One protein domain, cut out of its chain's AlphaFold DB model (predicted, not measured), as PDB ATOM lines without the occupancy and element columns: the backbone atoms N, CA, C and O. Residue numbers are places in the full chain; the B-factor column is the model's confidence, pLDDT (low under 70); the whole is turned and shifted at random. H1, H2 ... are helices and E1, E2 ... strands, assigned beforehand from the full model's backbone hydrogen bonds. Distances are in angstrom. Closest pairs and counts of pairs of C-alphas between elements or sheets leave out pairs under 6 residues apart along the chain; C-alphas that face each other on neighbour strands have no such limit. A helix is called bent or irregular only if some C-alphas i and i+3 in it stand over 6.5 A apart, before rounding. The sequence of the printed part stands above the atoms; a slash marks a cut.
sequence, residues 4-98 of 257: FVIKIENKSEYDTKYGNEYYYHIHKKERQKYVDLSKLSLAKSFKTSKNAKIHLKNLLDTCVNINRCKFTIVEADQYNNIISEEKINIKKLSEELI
ATOM      1  N   PHE A   4     -26.409  47.281  34.367       92.38
ATOM      2  CA  PHE A   4     -25.000  47.560  34.102       92.38
ATOM      3  C   PHE A   4     -24.147  47.034  35.249       92.38
ATOM      4  O   PHE A   4     -24.492  47.241  36.412       92.38
ATOM      5  N   VAL A   5     -23.035  46.375  34.948       92.75
ATOM      6  CA  VAL A   5     -22.078  45.871  35.944       92.75
ATOM      7  C   VAL A   5     -20.655  46.271  35.563       92.75
ATOM      8  O   VAL A   5     -20.369  46.574  34.406       92.75
ATOM      9  N   ILE A   6     -19.752  46.263  36.541       93.06
ATOM     10  CA  ILE A   6     -18.335  46.573  36.332       93.06
ATOM     11  C   ILE A   6     -17.563  45.255  36.291       93.06
ATOM     12  O   ILE A   6     -17.486  44.547  37.297       93.06
ATOM     13  N   LYS A   7     -16.991  44.938  35.133       93.38
ATOM     14  CA  LYS A   7     -16.041  43.843  34.941       93.38
ATOM     15  C   LYS A   7     -14.628  44.350  35.217       93.38
ATOM     16  O   LYS A   7     -14.257  45.433  34.752       93.38
ATOM     17  N   ILE A   8     -13.862  43.575  35.977       89.88
ATOM     18  CA  ILE A   8     -12.502  43.910  36.398       89.88
ATOM     19  C   ILE A   8     -11.570  42.832  35.851       89.88
ATOM     20  O   ILE A   8     -11.669  41.665  36.214       89.88
ATOM     21  N   GLU A   9     -10.670  43.224  34.957       85.75
ATOM     22  CA  GLU A   9      -9.689  42.329  34.349       85.75
ATOM     23  C   GLU A   9      -8.342  42.536  35.049       85.75
ATOM     24  O   GLU A   9      -7.728  43.611  34.969       85.75
ATOM     25  N   ASN A  10      -7.895  41.512  35.775       72.75
ATOM     26  CA  ASN A  10      -6.619  41.539  36.473       72.75
ATOM     27  C   ASN A  10      -5.455  41.289  35.495       72.75
ATOM     28  O   ASN A  10      -5.583  40.550  34.524       72.75
ATOM     29  N   LYS A  11      -4.314  41.942  35.742       54.22
ATOM     30  CA  LYS A  11      -3.092  41.834  34.924       54.22
ATOM     31  C   LYS A  11      -2.023  40.925  35.539       54.22
ATOM     32  O   LYS A  11      -0.945  40.816  34.962       54.22
ATOM     33  N   SER A  12      -2.259  40.335  36.710       51.06
ATOM     34  CA  SER A  12      -1.278  39.445  37.339       51.06
ATOM     35  C   SER A  12      -1.118  38.147  36.545       51.06
ATOM     36  O   SER A  12      -2.111  37.508  36.225       51.06
ATOM     37  N   GLU A  13       0.133  37.745  36.306       42.94
ATOM     38  CA  GLU A  13       0.601  36.559  35.554       42.94
ATOM     39  C   GLU A  13       0.092  35.193  36.058       42.94
ATOM     40  O   GLU A  13       0.449  34.156  35.507       42.94
ATOM     41  N   TYR A  14      -0.768  35.171  37.072       44.84
ATOM     42  CA  TYR A  14      -1.495  33.979  37.478       44.84
ATOM     43  C   TYR A  14      -2.908  34.083  36.930       44.84
ATOM     44  O   TYR A  14      -3.801  34.655  37.553       44.84
ATOM     45  N   ASP A  15      -3.052  33.545  35.725       45.31
ATOM     46  CA  ASP A  15      -4.300  33.291  35.022       45.31
ATOM     47  C   ASP A  15      -5.180  32.376  35.895       45.31
ATOM     48  O   ASP A  15      -5.138  31.143  35.833       45.31
ATOM     49  N   THR A  16      -5.911  32.969  36.838       43.41
ATOM     50  CA  THR A  16      -6.884  32.228  37.629       43.41
ATOM     51  C   THR A  16      -8.019  31.838  36.695       43.41
ATOM     52  O   THR A  16      -8.645  32.705  36.097       43.41
ATOM     53  N   LYS A  17      -8.278  30.525  36.615       46.69
ATOM     54  CA  LYS A  17      -9.287  29.755  35.847       46.69
ATOM     55  C   LYS A  17     -10.715  30.328  35.688       46.69
ATOM     56  O   LYS A  17     -11.568  29.658  35.110       46.69
ATOM     57  N   TYR A  18     -11.014  31.524  36.176       48.66
ATOM     58  CA  TYR A  18     -12.302  32.198  36.084       48.66
ATOM     59  C   TYR A  18     -12.157  33.468  35.242       48.66
ATOM     60  O   TYR A  18     -12.017  34.569  35.757       48.66
ATOM     61  N   GLY A  19     -12.201  33.300  33.919       54.97
ATOM     62  CA  GLY A  19     -11.885  34.338  32.931       54.97
ATOM     63  C   GLY A  19     -12.796  35.574  32.883       54.97
ATOM     64  O   GLY A  19     -12.640  36.366  31.965       54.97
ATOM     65  N   ASN A  20     -13.731  35.770  33.820       67.12
ATOM     66  CA  ASN A  20     -14.563  36.976  33.903       67.12
ATOM     67  C   ASN A  20     -14.959  37.272  35.362       67.12
ATOM     68  O   ASN A  20     -15.933  36.717  35.876       67.12
ATOM     69  N   GLU A  21     -14.220  38.165  36.018       83.69
ATOM     70  CA  GLU A  21     -14.493  38.618  37.383       83.69
ATOM     71  C   GLU A  21     -15.207  39.983  37.394       83.69
ATOM     72  O   GLU A  21     -14.846  40.913  36.667       83.69
ATOM     73  N   TYR A  22     -16.251  40.109  38.221       89.25
ATOM     74  CA  TYR A  22     -17.112  41.293  38.299       89.25
ATOM     75  C   TYR A  22     -17.179  41.847  39.721       89.25
ATOM     76  O   TYR A  22     -17.180  41.094  40.693       89.25
ATOM     77  N   TYR A  23     -17.310  43.166  39.844       87.06
ATOM     78  CA  TYR A  23     -17.430  43.850  41.130       87.06
ATOM     79  C   TYR A  23     -18.643  43.359  41.936       87.06
ATOM     80  O   TYR A  23     -19.784  43.482  41.486       87.06
ATOM     81  N   TYR A  24     -18.403  42.855  43.148       87.06
ATOM     82  CA  TYR A  24     -19.445  42.423  44.077       87.06
ATOM     83  C   TYR A  24     -19.738  43.485  45.139       87.06
ATOM     84  O   TYR A  24     -20.820  44.069  45.162       87.06
ATOM     85  N   HIS A  25     -18.770  43.768  46.012       84.44
ATOM     86  CA  HIS A  25     -18.889  44.779  47.064       84.44
ATOM     87  C   HIS A  25     -17.508  45.234  47.563       84.44
ATOM     88  O   HIS A  25     -16.476  44.782  47.069       84.44
ATOM     89  N   ILE A  26     -17.501  46.190  48.495       86.38
ATOM     90  CA  ILE A  26     -16.291  46.739  49.117       86.38
ATOM     91  C   ILE A  26     -16.231  46.242  50.556       86.38
ATOM     92  O   ILE A  26     -17.202  46.420  51.296       86.38
ATOM     93  N   HIS A  27     -15.079  45.730  50.978       84.44
ATOM     94  CA  HIS A  27     -14.789  45.456  52.383       84.44
ATOM     95  C   HIS A  27     -13.578  46.266  52.863       84.44
ATOM     96  O   HIS A  27     -12.823  46.844  52.076       84.44
ATOM     97  N   LYS A  28     -13.407  46.352  54.185       89.19
ATOM     98  CA  LYS A  28     -12.315  47.093  54.827       89.19
ATOM     99  C   LYS A  28     -11.430  46.130  55.610       89.19
ATOM    100  O   LYS A  28     -11.926  45.423  56.481       89.19
ATOM    101  N   LYS A  29     -10.125  46.166  55.350       86.69
ATOM    102  CA  LYS A  29      -9.100  45.415  56.083       86.69
ATOM    103  C   LYS A  29      -7.941  46.356  56.405       86.69
ATOM    104  O   LYS A  29      -7.526  47.121  55.547       86.69
ATOM    105  N   GLU A  30      -7.468  46.361  57.653       81.69
ATOM    106  CA  GLU A  30      -6.259  47.111  58.059       81.69
ATOM    107  C   GLU A  30      -6.253  48.593  57.621       81.69
ATOM    108  O   GLU A  30      -5.269  49.129  57.126       81.69
ATOM    109  N   ARG A  31      -7.393  49.279  57.805       83.31
ATOM    110  CA  ARG A  31      -7.642  50.681  57.391       83.31
ATOM    111  C   ARG A  31      -7.682  50.938  55.876       83.31
ATOM    112  O   ARG A  31      -8.044  52.048  55.497       83.31
ATOM    113  N   GLN A  32      -7.432  49.940  55.037       84.00
ATOM    114  CA  GLN A  32      -7.560  50.016  53.582       84.00
ATOM    115  C   GLN A  32      -8.885  49.395  53.113       84.00
ATOM    116  O   GLN A  32      -9.470  48.546  53.794       84.00
ATOM    117  N   LYS A  33      -9.400  49.854  51.969       85.31
ATOM    118  CA  LYS A  33     -10.586  49.273  51.328       85.31
ATOM    119  C   LYS A  33     -10.165  48.408  50.146       85.31
ATOM    120  O   LYS A  33      -9.203  48.729  49.446       85.31
ATOM    121  N   TYR A  34     -10.909  47.335  49.936       86.00
ATOM    122  CA  TYR A  34     -10.664  46.347  48.897       86.00
ATOM    123  C   TYR A  34     -11.961  46.041  48.163       86.00
ATOM    124  O   TYR A  34     -13.048  46.079  48.746       86.00
ATOM    125  N   VAL A  35     -11.825  45.736  46.878       86.62
ATOM    126  CA  VAL A  35     -12.918  45.247  46.044       86.62
ATOM    127  C   VAL A  35     -12.958  43.727  46.073       86.62
ATOM    128  O   VAL A  35     -11.950  43.092  45.766       86.62
ATOM    129  N   ASP A  36     -14.140  43.181  46.357       84.44
ATOM    130  CA  ASP A  36     -14.449  41.770  46.150       84.44
ATOM    131  C   ASP A  36     -14.994  41.517  44.752       84.44
ATOM    132  O   ASP A  36     -15.832  42.267  44.234       84.44
ATOM    133  N   LEU A  37     -14.532  40.416  44.172       87.12
ATOM    134  CA  LEU A  37     -14.885  39.973  42.836       87.12
ATOM    135  C   LEU A  37     -15.777  38.731  42.896       87.12
ATOM    136  O   LEU A  37     -15.668  37.901  43.796       87.12
ATOM    137  N   SER A  38     -16.704  38.624  41.950       83.56
ATOM    138  CA  SER A  38     -17.667  37.524  41.874       83.56
ATOM    139  C   SER A  38     -18.115  37.252  40.436       83.56
ATOM    140  O   SER A  38     -17.711  37.937  39.494       83.56
ATOM    141  N   LYS A  39     -18.984  36.249  40.271       88.88
ATOM    142  CA  LYS A  39     -19.673  35.963  39.008       88.88
ATOM    143  C   LYS A  39     -20.699  37.057  38.686       88.88
ATOM    144  O   LYS A  39     -21.288  37.651  39.584       88.88
ATOM    145  N   LEU A  40     -21.001  37.226  37.398       86.69
ATOM    146  CA  LEU A  40     -21.979  38.197  36.882       86.69
ATOM    147  C   LEU A  40     -23.343  38.166  37.600       86.69
ATOM    148  O   LEU A  40     -23.964  39.207  37.805       86.69
ATOM    149  N   SER A  41     -23.809  36.980  37.998       86.81
ATOM    150  CA  SER A  41     -25.095  36.806  38.682       86.81
ATOM    151  C   SER A  41     -25.150  37.455  40.067       86.81
ATOM    152  O   SER A  41     -26.226  37.873  40.486       86.81
ATOM    153  N   LEU A  42     -24.012  37.548  40.759       86.31
ATOM    154  CA  LEU A  42     -23.898  38.125  42.101       86.31
ATOM    155  C   LEU A  42     -23.380  39.564  42.075       86.31
ATOM    156  O   LEU A  42     -23.526  40.275  43.061       86.31
ATOM    157  N   ALA A  43     -22.802  40.000  40.954       88.38
ATOM    158  CA  ALA A  43     -22.194  41.312  40.806       88.38
ATOM    159  C   ALA A  43     -23.150  42.462  41.158       88.38
ATOM    160  O   ALA A  43     -24.342  42.448  40.832       88.38
ATOM    161  N   LYS A  44     -22.597  43.516  41.761       86.44
ATOM    162  CA  LYS A  44     -23.340  44.742  42.028       86.44
ATOM    163  C   LYS A  44     -23.720  45.415  40.715       86.44
ATOM    164  O   LYS A  44     -22.872  45.769  39.896       86.44
ATOM    165  N   SER A  45     -25.024  45.603  40.555       89.12
ATOM    166  CA  SER A  45     -25.638  46.145  39.353       89.12
ATOM    167  C   SER A  45     -26.081  47.596  39.505       89.12
ATOM    168  O   SER A  45     -26.498  48.030  40.580       89.12
ATOM    169  N   PHE A  46     -26.082  48.316  38.392       87.75
ATOM    170  CA  PHE A  46     -26.465  49.715  38.282       87.75
ATOM    171  C   PHE A  46     -27.559  49.887  37.227       87.75
ATOM    172  O   PHE A  46     -27.626  49.140  36.253       87.75
ATOM    173  N   LYS A  47     -28.407  50.903  37.416       80.44
ATOM    174  CA  LYS A  47     -29.503  51.228  36.487       80.44
ATOM    175  C   LYS A  47     -29.020  51.793  35.145       80.44
ATOM    176  O   LYS A  47     -29.733  51.683  34.161       80.44
ATOM    177  N   THR A  48     -27.846  52.426  35.109       83.44
ATOM    178  CA  THR A  48     -27.301  53.101  33.918       83.44
ATOM    179  C   THR A  48     -25.785  52.911  33.830       83.44
ATOM    180  O   THR A  48     -25.124  52.794  34.869       83.44
ATOM    181  N   SER A  49     -25.221  52.953  32.613       84.00
ATOM    182  CA  SER A  49     -23.758  52.951  32.397       84.00
ATOM    183  C   SER A  49     -23.081  54.100  33.160       84.00
ATOM    184  O   SER A  49     -22.098  53.893  33.868       84.00
ATOM    185  N   LYS A  50     -23.678  55.302  33.148       83.19
ATOM    186  CA  LYS A  50     -23.166  56.466  33.888       83.19
ATOM    187  C   LYS A  50     -23.005  56.196  35.391       83.19
ATOM    188  O   LYS A  50     -21.967  56.530  35.958       83.19
ATOM    189  N   ASN A  51     -23.988  55.567  36.040       80.44
ATOM    190  CA  ASN A  51     -23.902  55.252  37.471       80.44
ATOM    191  C   ASN A  51     -22.792  54.231  37.762       80.44
ATOM    192  O   ASN A  51     -22.098  54.359  38.770       80.44
ATOM    193  N   ALA A  52     -22.596  53.257  36.868       83.31
ATOM    194  CA  ALA A  52     -21.486  52.312  36.960       83.31
ATOM    195  C   ALA A  52     -20.124  53.019  36.803       83.31
ATOM    196  O   ALA A  52     -19.227  52.772  37.608       83.31
ATOM    197  N   LYS A  53     -19.984  53.962  35.856       87.00
ATOM    198  CA  LYS A  53     -18.766  54.783  35.692       87.00
ATOM    199  C   LYS A  53     -18.461  55.627  36.941       87.00
ATOM    200  O   LYS A  53     -17.326  55.626  37.412       87.00
ATOM    201  N   ILE A  54     -19.462  56.306  37.517       80.00
ATOM    202  CA  ILE A  54     -19.294  57.121  38.741       80.00
ATOM    203  C   ILE A  54     -18.831  56.246  39.908       80.00
ATOM    204  O   ILE A  54     -17.898  56.601  40.630       80.00
ATOM    205  N   HIS A  55     -19.465  55.083  40.081       86.50
ATOM    206  CA  HIS A  55     -19.077  54.137  41.122       86.50
ATOM    207  C   HIS A  55     -17.649  53.620  40.908       86.50
ATOM    208  O   HIS A  55     -16.878  53.574  41.863       86.50
ATOM    209  N   LEU A  56     -17.268  53.301  39.667       89.12
ATOM    210  CA  LEU A  56     -15.906  52.888  39.315       89.12
ATOM    211  C   LEU A  56     -14.858  53.947  39.692       89.12
ATOM    212  O   LEU A  56     -13.824  53.588  40.246       89.12
ATOM    213  N   LYS A  57     -15.127  55.240  39.464       86.62
ATOM    214  CA  LYS A  57     -14.223  56.324  39.889       86.62
ATOM    215  C   LYS A  57     -13.984  56.298  41.404       86.62
ATOM    216  O   LYS A  57     -12.843  56.270  41.844       86.62
ATOM    217  N   ASN A  58     -15.051  56.189  42.196       83.44
ATOM    218  CA  ASN A  58     -14.939  56.076  43.654       83.44
ATOM    219  C   ASN A  58     -14.157  54.817  44.080       83.44
ATOM    220  O   ASN A  58     -13.351  54.866  45.008       83.44
ATOM    221  N   LEU A  59     -14.352  53.687  43.390       85.94
ATOM    222  CA  LEU A  59     -13.562  52.480  43.647       85.94
ATOM    223  C   LEU A  59     -12.065  52.727  43.421       85.94
ATOM    224  O   LEU A  59     -11.273  52.346  44.277       85.94
ATOM    225  N   LEU A  60     -11.688  53.385  42.323       86.62
ATOM    226  CA  LEU A  60     -10.293  53.720  42.011       86.62
ATOM    227  C   LEU A  60      -9.668  54.671  43.041       86.62
ATOM    228  O   LEU A  60      -8.505  54.510  43.395       86.62
ATOM    229  N   ASP A  61     -10.446  55.621  43.564       83.75
ATOM    230  CA  ASP A  61      -9.964  56.582  44.562       83.75
ATOM    231  C   ASP A  61      -9.803  55.956  45.959       83.75
ATOM    232  O   ASP A  61      -9.050  56.458  46.795       83.75
ATOM    233  N   THR A  62     -10.534  54.873  46.248       83.12
ATOM    234  CA  THR A  62     -10.655  54.347  47.617       83.12
ATOM    235  C   THR A  62     -10.096  52.946  47.825       83.12
ATOM    236  O   THR A  62      -9.777  52.611  48.969       83.12
ATOM    237  N   CYS A  63      -9.987  52.124  46.778       83.50
ATOM    238  CA  CYS A  63      -9.633  50.710  46.882       83.50
ATOM    239  C   CYS A  63      -8.250  50.419  46.294       83.50
ATOM    240  O   CYS A  63      -7.943  50.780  45.164       83.50
ATOM    241  N   VAL A  64      -7.411  49.708  47.045       85.06
ATOM    242  CA  VAL A  64      -5.986  49.555  46.697       85.06
ATOM    243  C   VAL A  64      -5.702  48.435  45.690       85.06
ATOM    244  O   VAL A  64      -4.728  48.509  44.943       85.06
ATOM    245  N   ASN A  65      -6.540  47.394  45.643       86.19
ATOM    246  CA  ASN A  65      -6.264  46.156  44.900       86.19
ATOM    247  C   ASN A  65      -6.608  46.203  43.407       86.19
ATOM    248  O   ASN A  65      -6.302  45.256  42.690       86.19
ATOM    249  N   ILE A  66      -7.223  47.285  42.932       85.81
ATOM    250  CA  ILE A  66      -7.733  47.377  41.557       85.81
ATOM    251  C   ILE A  66      -7.031  48.448  40.710       85.81
ATOM    252  O   ILE A  66      -7.305  48.573  39.521       85.81
ATOM    253  N   ASN A  67      -6.078  49.194  41.277       80.12
ATOM    254  CA  ASN A  67      -5.457  50.359  40.626       80.12
ATOM    255  C   ASN A  67      -4.709  50.050  39.318       80.12
ATOM    256  O   ASN A  67      -4.428  50.954  38.535       80.12
ATOM    257  N   ARG A  68      -4.358  48.782  39.076       82.62
ATOM    258  CA  ARG A  68      -3.643  48.329  37.868       82.62
ATOM    259  C   ARG A  68      -4.499  47.458  36.942       82.62
ATOM    260  O   ARG A  68      -3.977  46.924  35.961       82.62
ATOM    261  N   CYS A  69      -5.784  47.304  37.248       85.94
ATOM    262  CA  CYS A  69      -6.709  46.497  36.465       85.94
ATOM    263  C   CYS A  69      -7.198  47.248  35.221       85.94
ATOM    264  O   CYS A  69      -7.122  48.478  35.134       85.94
ATOM    265  N   LYS A  70      -7.711  46.495  34.247       89.62
ATOM    266  CA  LYS A  70      -8.545  47.055  33.178       89.62
ATOM    267  C   LYS A  70     -10.009  46.901  33.572       89.62
ATOM    268  O   LYS A  70     -10.367  45.972  34.293       89.62
ATOM    269  N   PHE A  71     -10.842  47.812  33.091       91.44
ATOM    270  CA  PHE A  71     -12.252  47.858  33.452       91.44
ATOM    271  C   PHE A  71     -13.116  47.889  32.207       91.44
ATOM    272  O   PHE A  71     -12.816  48.609  31.253       91.44
ATOM    273  N   THR A  72     -14.211  47.146  32.260       93.44
ATOM    274  CA  THR A  72     -15.230  47.122  31.213       93.44
ATOM    275  C   THR A  72     -16.589  47.281  31.879       93.44
ATOM    276  O   THR A  72     -16.879  46.607  32.868       93.44
ATOM    277  N   ILE A  73     -17.424  48.180  31.368       93.75
ATOM    278  CA  ILE A  73     -18.830  48.241  31.763       93.75
ATOM    279  C   ILE A  73     -19.599  47.297  30.862       93.75
ATOM    280  O   ILE A  73     -19.518  47.393  29.642       93.75
ATOM    281  N   VAL A  74     -20.321  46.372  31.480       94.12
ATOM    282  CA  VAL A  74     -21.078  45.342  30.776       94.12
ATOM    283  C   VAL A  74     -22.555  45.602  31.004       94.12
ATOM    284  O   VAL A  74     -23.006  45.684  32.150       94.12
ATOM    285  N   GLU A  75     -23.301  45.740  29.918       95.50
ATOM    286  CA  GLU A  75     -24.756  45.712  29.942       95.50
ATOM    287  C   GLU A  75     -25.221  44.263  29.821       95.50
ATOM    288  O   GLU A  75     -24.817  43.547  28.903       95.50
ATOM    289  N   ALA A  76     -26.072  43.827  30.743       91.81
ATOM    290  CA  ALA A  76     -26.632  42.487  30.754       91.81
ATOM    291  C   ALA A  76     -28.157  42.525  30.859       91.81
ATOM    292  O   ALA A  76     -28.731  43.409  31.505       91.81
ATOM    293  N   ASP A  77     -28.822  41.552  30.245       91.50
ATOM    294  CA  ASP A  77     -30.263  41.370  30.388       91.50
ATOM    295  C   ASP A  77     -30.634  40.748  31.754       91.50
ATOM    296  O   ASP A  77     -29.799  40.504  32.633       91.50
ATOM    297  N   GLN A  78     -31.926  40.477  31.940       86.06
ATOM    298  CA  GLN A  78     -32.456  39.848  33.153       86.06
ATOM    299  C   GLN A  78     -31.987  38.396  33.369       86.06
ATOM    300  O   GLN A  78     -32.073  37.892  34.488       86.06
ATOM    301  N   TYR A  79     -31.469  37.741  32.331       88.31
ATOM    302  CA  TYR A  79     -30.938  36.379  32.357       88.31
ATOM    303  C   TYR A  79     -29.403  36.343  32.445       88.31
ATOM    304  O   TYR A  79     -28.816  35.264  32.436       88.31
ATOM    305  N   ASN A  80     -28.752  37.501  32.613       85.50
ATOM    306  CA  ASN A  80     -27.296  37.674  32.592       85.50
ATOM    307  C   ASN A  80     -26.642  37.412  31.224       85.50
ATOM    308  O   ASN A  80     -25.434  37.174  31.169       85.50
ATOM    309  N   ASN A  81     -27.394  37.489  30.125       88.75
ATOM    310  CA  ASN A  81     -26.793  37.520  28.795       88.75
ATOM    311  C   ASN A  81     -26.185  38.900  28.556       88.75
ATOM    312  O   ASN A  81     -26.812  39.921  28.852       88.75
ATOM    313  N   ILE A  82     -24.969  38.926  28.019       91.25
ATOM    314  CA  ILE A  82     -24.264  40.167  27.697       91.25
ATOM    315  C   ILE A  82     -24.919  40.798  26.465       91.25
ATOM    316  O   ILE A  82     -24.995  40.173  25.410       91.25
ATOM    317  N   ILE A  83     -25.382  42.037  26.619       91.88
ATOM    318  CA  ILE A  83     -25.963  42.857  25.552       91.88
ATOM    319  C   ILE A  83     -24.867  43.704  24.900       91.88
ATOM    320  O   ILE A  83     -24.769  43.763  23.676       91.88
ATOM    321  N   SER A  84     -24.044  44.369  25.713       93.00
ATOM    322  CA  SER A  84     -22.979  45.252  25.238       93.00
ATOM    323  C   SER A  84     -21.817  45.324  26.232       93.00
ATOM    324  O   SER A  84     -21.984  45.094  27.434       93.00
ATOM    325  N   GLU A  85     -20.622  45.635  25.725       92.81
ATOM    326  CA  GLU A  85     -19.415  45.830  26.529       92.81
ATOM    327  C   GLU A  85     -18.708  47.131  26.130       92.81
ATOM    328  O   GLU A  85     -18.415  47.372  24.959       92.81
ATOM    329  N   GLU A  86     -18.383  47.954  27.123       92.00
ATOM    330  CA  GLU A  86     -17.698  49.231  26.961       92.00
ATOM    331  C   GLU A  86     -16.370  49.209  27.730       92.00
ATOM    332  O   GLU A  86     -16.346  49.237  28.963       92.00
ATOM    333  N   LYS A  87     -15.244  49.162  27.009       92.12
ATOM    334  CA  LYS A  87     -13.909  49.221  27.624       92.12
ATOM    335  C   LYS A  87     -13.623  50.629  28.131       92.12
ATOM    336  O   LYS A  87     -13.645  51.586  27.363       92.12
ATOM    337  N   ILE A  88     -13.273  50.739  29.408       90.56
ATOM    338  CA  ILE A  88     -13.055  52.021  30.068       90.56
ATOM    339  C   ILE A  88     -11.585  52.426  30.003       90.56
ATOM    340  O   ILE A  88     -10.692  51.730  30.497       90.56
ATOM    341  N   ASN A  89     -11.331  53.608  29.445       88.75
ATOM    342  CA  ASN A  89     -10.026  54.245  29.524       88.75
ATOM    343  C   ASN A  89      -9.939  55.073  30.810       88.75
ATOM    344  O   ASN A  89     -10.438  56.187  30.853       88.75
ATOM    345  N   ILE A  90      -9.260  54.563  31.841       83.56
ATOM    346  CA  ILE A  90      -9.153  55.230  33.154       83.56
ATOM    347  C   ILE A  90      -8.615  56.668  33.043       83.56
ATOM    348  O   ILE A  90      -9.090  57.546  33.756       83.56
ATOM    349  N   LYS A  91      -7.674  56.938  32.124       81.94
ATOM    350  CA  LYS A  91      -7.113  58.291  31.935       81.94
ATOM    351  C   LYS A  91      -8.149  59.284  31.407       81.94
ATOM    352  O   LYS A  91      -8.082  60.457  31.741       81.94
ATOM    353  N   LYS A  92      -9.094  58.797  30.599       81.25
ATOM    354  CA  LYS A  92     -10.209  59.580  30.057       81.25
ATOM    355  C   LYS A  92     -11.485  59.423  30.876       81.25
ATOM    356  O   LYS A  92     -12.427  60.164  30.661       81.25
ATOM    357  N   LEU A  93     -11.532  58.505  31.842       78.31
ATOM    358  CA  LEU A  93     -12.723  58.238  32.646       78.31
ATOM    359  C   LEU A  93     -13.131  59.480  33.432       78.31
ATOM    360  O   LEU A  93     -14.316  59.767  33.524       78.31
ATOM    361  N   SER A  94     -12.166  60.239  33.957       66.44
ATOM    362  CA  SER A  94     -12.437  61.526  34.597       66.44
ATOM    363  C   SER A  94     -13.010  62.554  33.628       66.44
ATOM    364  O   SER A  94     -13.864  63.309  34.066       66.44
ATOM    365  N   GLU A  95     -12.574  62.554  32.361       67.69
ATOM    366  CA  GLU A  95     -13.021  63.446  31.277       67.69
ATOM    367  C   GLU A  95     -14.415  63.058  30.746       67.69
ATOM    368  O   GLU A  95     -15.268  63.912  30.535       67.69
ATOM    369  N   GLU A  96     -14.686  61.759  30.599       66.06
ATOM    370  CA  GLU A  96     -15.985  61.195  30.207       66.06
ATOM    371  C   GLU A  96     -17.036  61.318  31.319       66.06
ATOM    372  O   GLU A  96     -18.230  61.448  31.050       66.06
ATOM    373  N   LEU A  97     -16.596  61.260  32.582       64.38
ATOM    374  CA  LEU A  97     -17.428  61.489  33.764       64.38
ATOM    375  C   LEU A  97     -17.604  62.962  34.103       64.38
ATOM    376  O   LEU A  97     -18.295  63.255  35.084       64.38
ATOM    377  N   ILE A  98     -17.049  63.877  33.302       54.94
ATOM    378  CA  ILE A  98     -17.452  65.281  33.323       54.94
ATOM    379  C   ILE A  98     -18.908  65.347  32.832       54.94
ATOM    380  O   ILE A  98     -19.221  65.766  31.725       54.94
TER     381      ILE A  98
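AT A GLANCE: This is residues 4 to 98 of the 257 residues of an uncharacterized protein of Lachnospiraceae bacterium (UniProt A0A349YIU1). A strongly twisted, curled sheet of five strands has one long helix, H1, packed slantwise over one face, and a short helix, H2, follows the edge strand E5 at the end of the printed part. The 95 printed residues hold E1, E2, E3, H1, E4, E5 and H2 in that order; the sheet runs E3, E2, E1, E4, E5, antiparallel throughout. The class is mixed, helices and strands, in two layers, a helix on one face of a sheet. The whole is compact, with a radius of gyration of the C-alphas of 12.9 A and spans of 37 by 36 by 23 A.

IN THESE COORDINATES: E1, residues 4 to 9, begins at C-alpha 4 (-25.000, 47.560, 34.102) and is 16.2 A long. E2, residues 21 to 29, is 20.6 A long and bends by 71 degrees at residue 24; E3 is residues 32 to 38, 19.9 A. H1, residues 49 to 62, is 20.1 A long. E4, residues 70 to 76, is 18.8 A; E5, residues 82 to 88, 16.5 A. H2, residues 90 to 96, is 9.5 A and ends at C-alpha 96 (-15.985, 61.195, 30.207).

HOW THE PARTS SIT: E1, E2 and E3 form a meander, each strand the antiparallel neighbour of the one before, with N 23 and O 6 at 2.9 A and N 38 and O 22 at 2.8 A. E1 also pairs with E4, N 7 and O 72 at 2.8 A, and E4 with E5, N 73 and O 86 at 2.8 A. H1 is on the sheet at a height of 7.3 A, over E1; its closest C-alphas to E1 are Ser 49 and Phe 4, 5.8 A. H1, with residues 53 to 57 alone, and H2 only just touch, with 3 pairs of C-alphas within 8 A, the closest Lys 53 and Leu 93 at 7.6 A. Every O i to N i+4 pair is within hydrogen-bond range in H1, but 1 of 3 in H2, where 2 of 4 O i to N i+3 pairs are; H2 is only just irregular, C-alphas 91 and 94 being 6.8 A apart.

THE WHOLE: The two C-alphas farthest apart, Glu 30 and Ile 83, are 38.2 A apart. The printed part has no cut, and the link from E1 to E2, 11 residues, is long. The pLDDT is under 70 at residues 11 to 20 and 94 to 98.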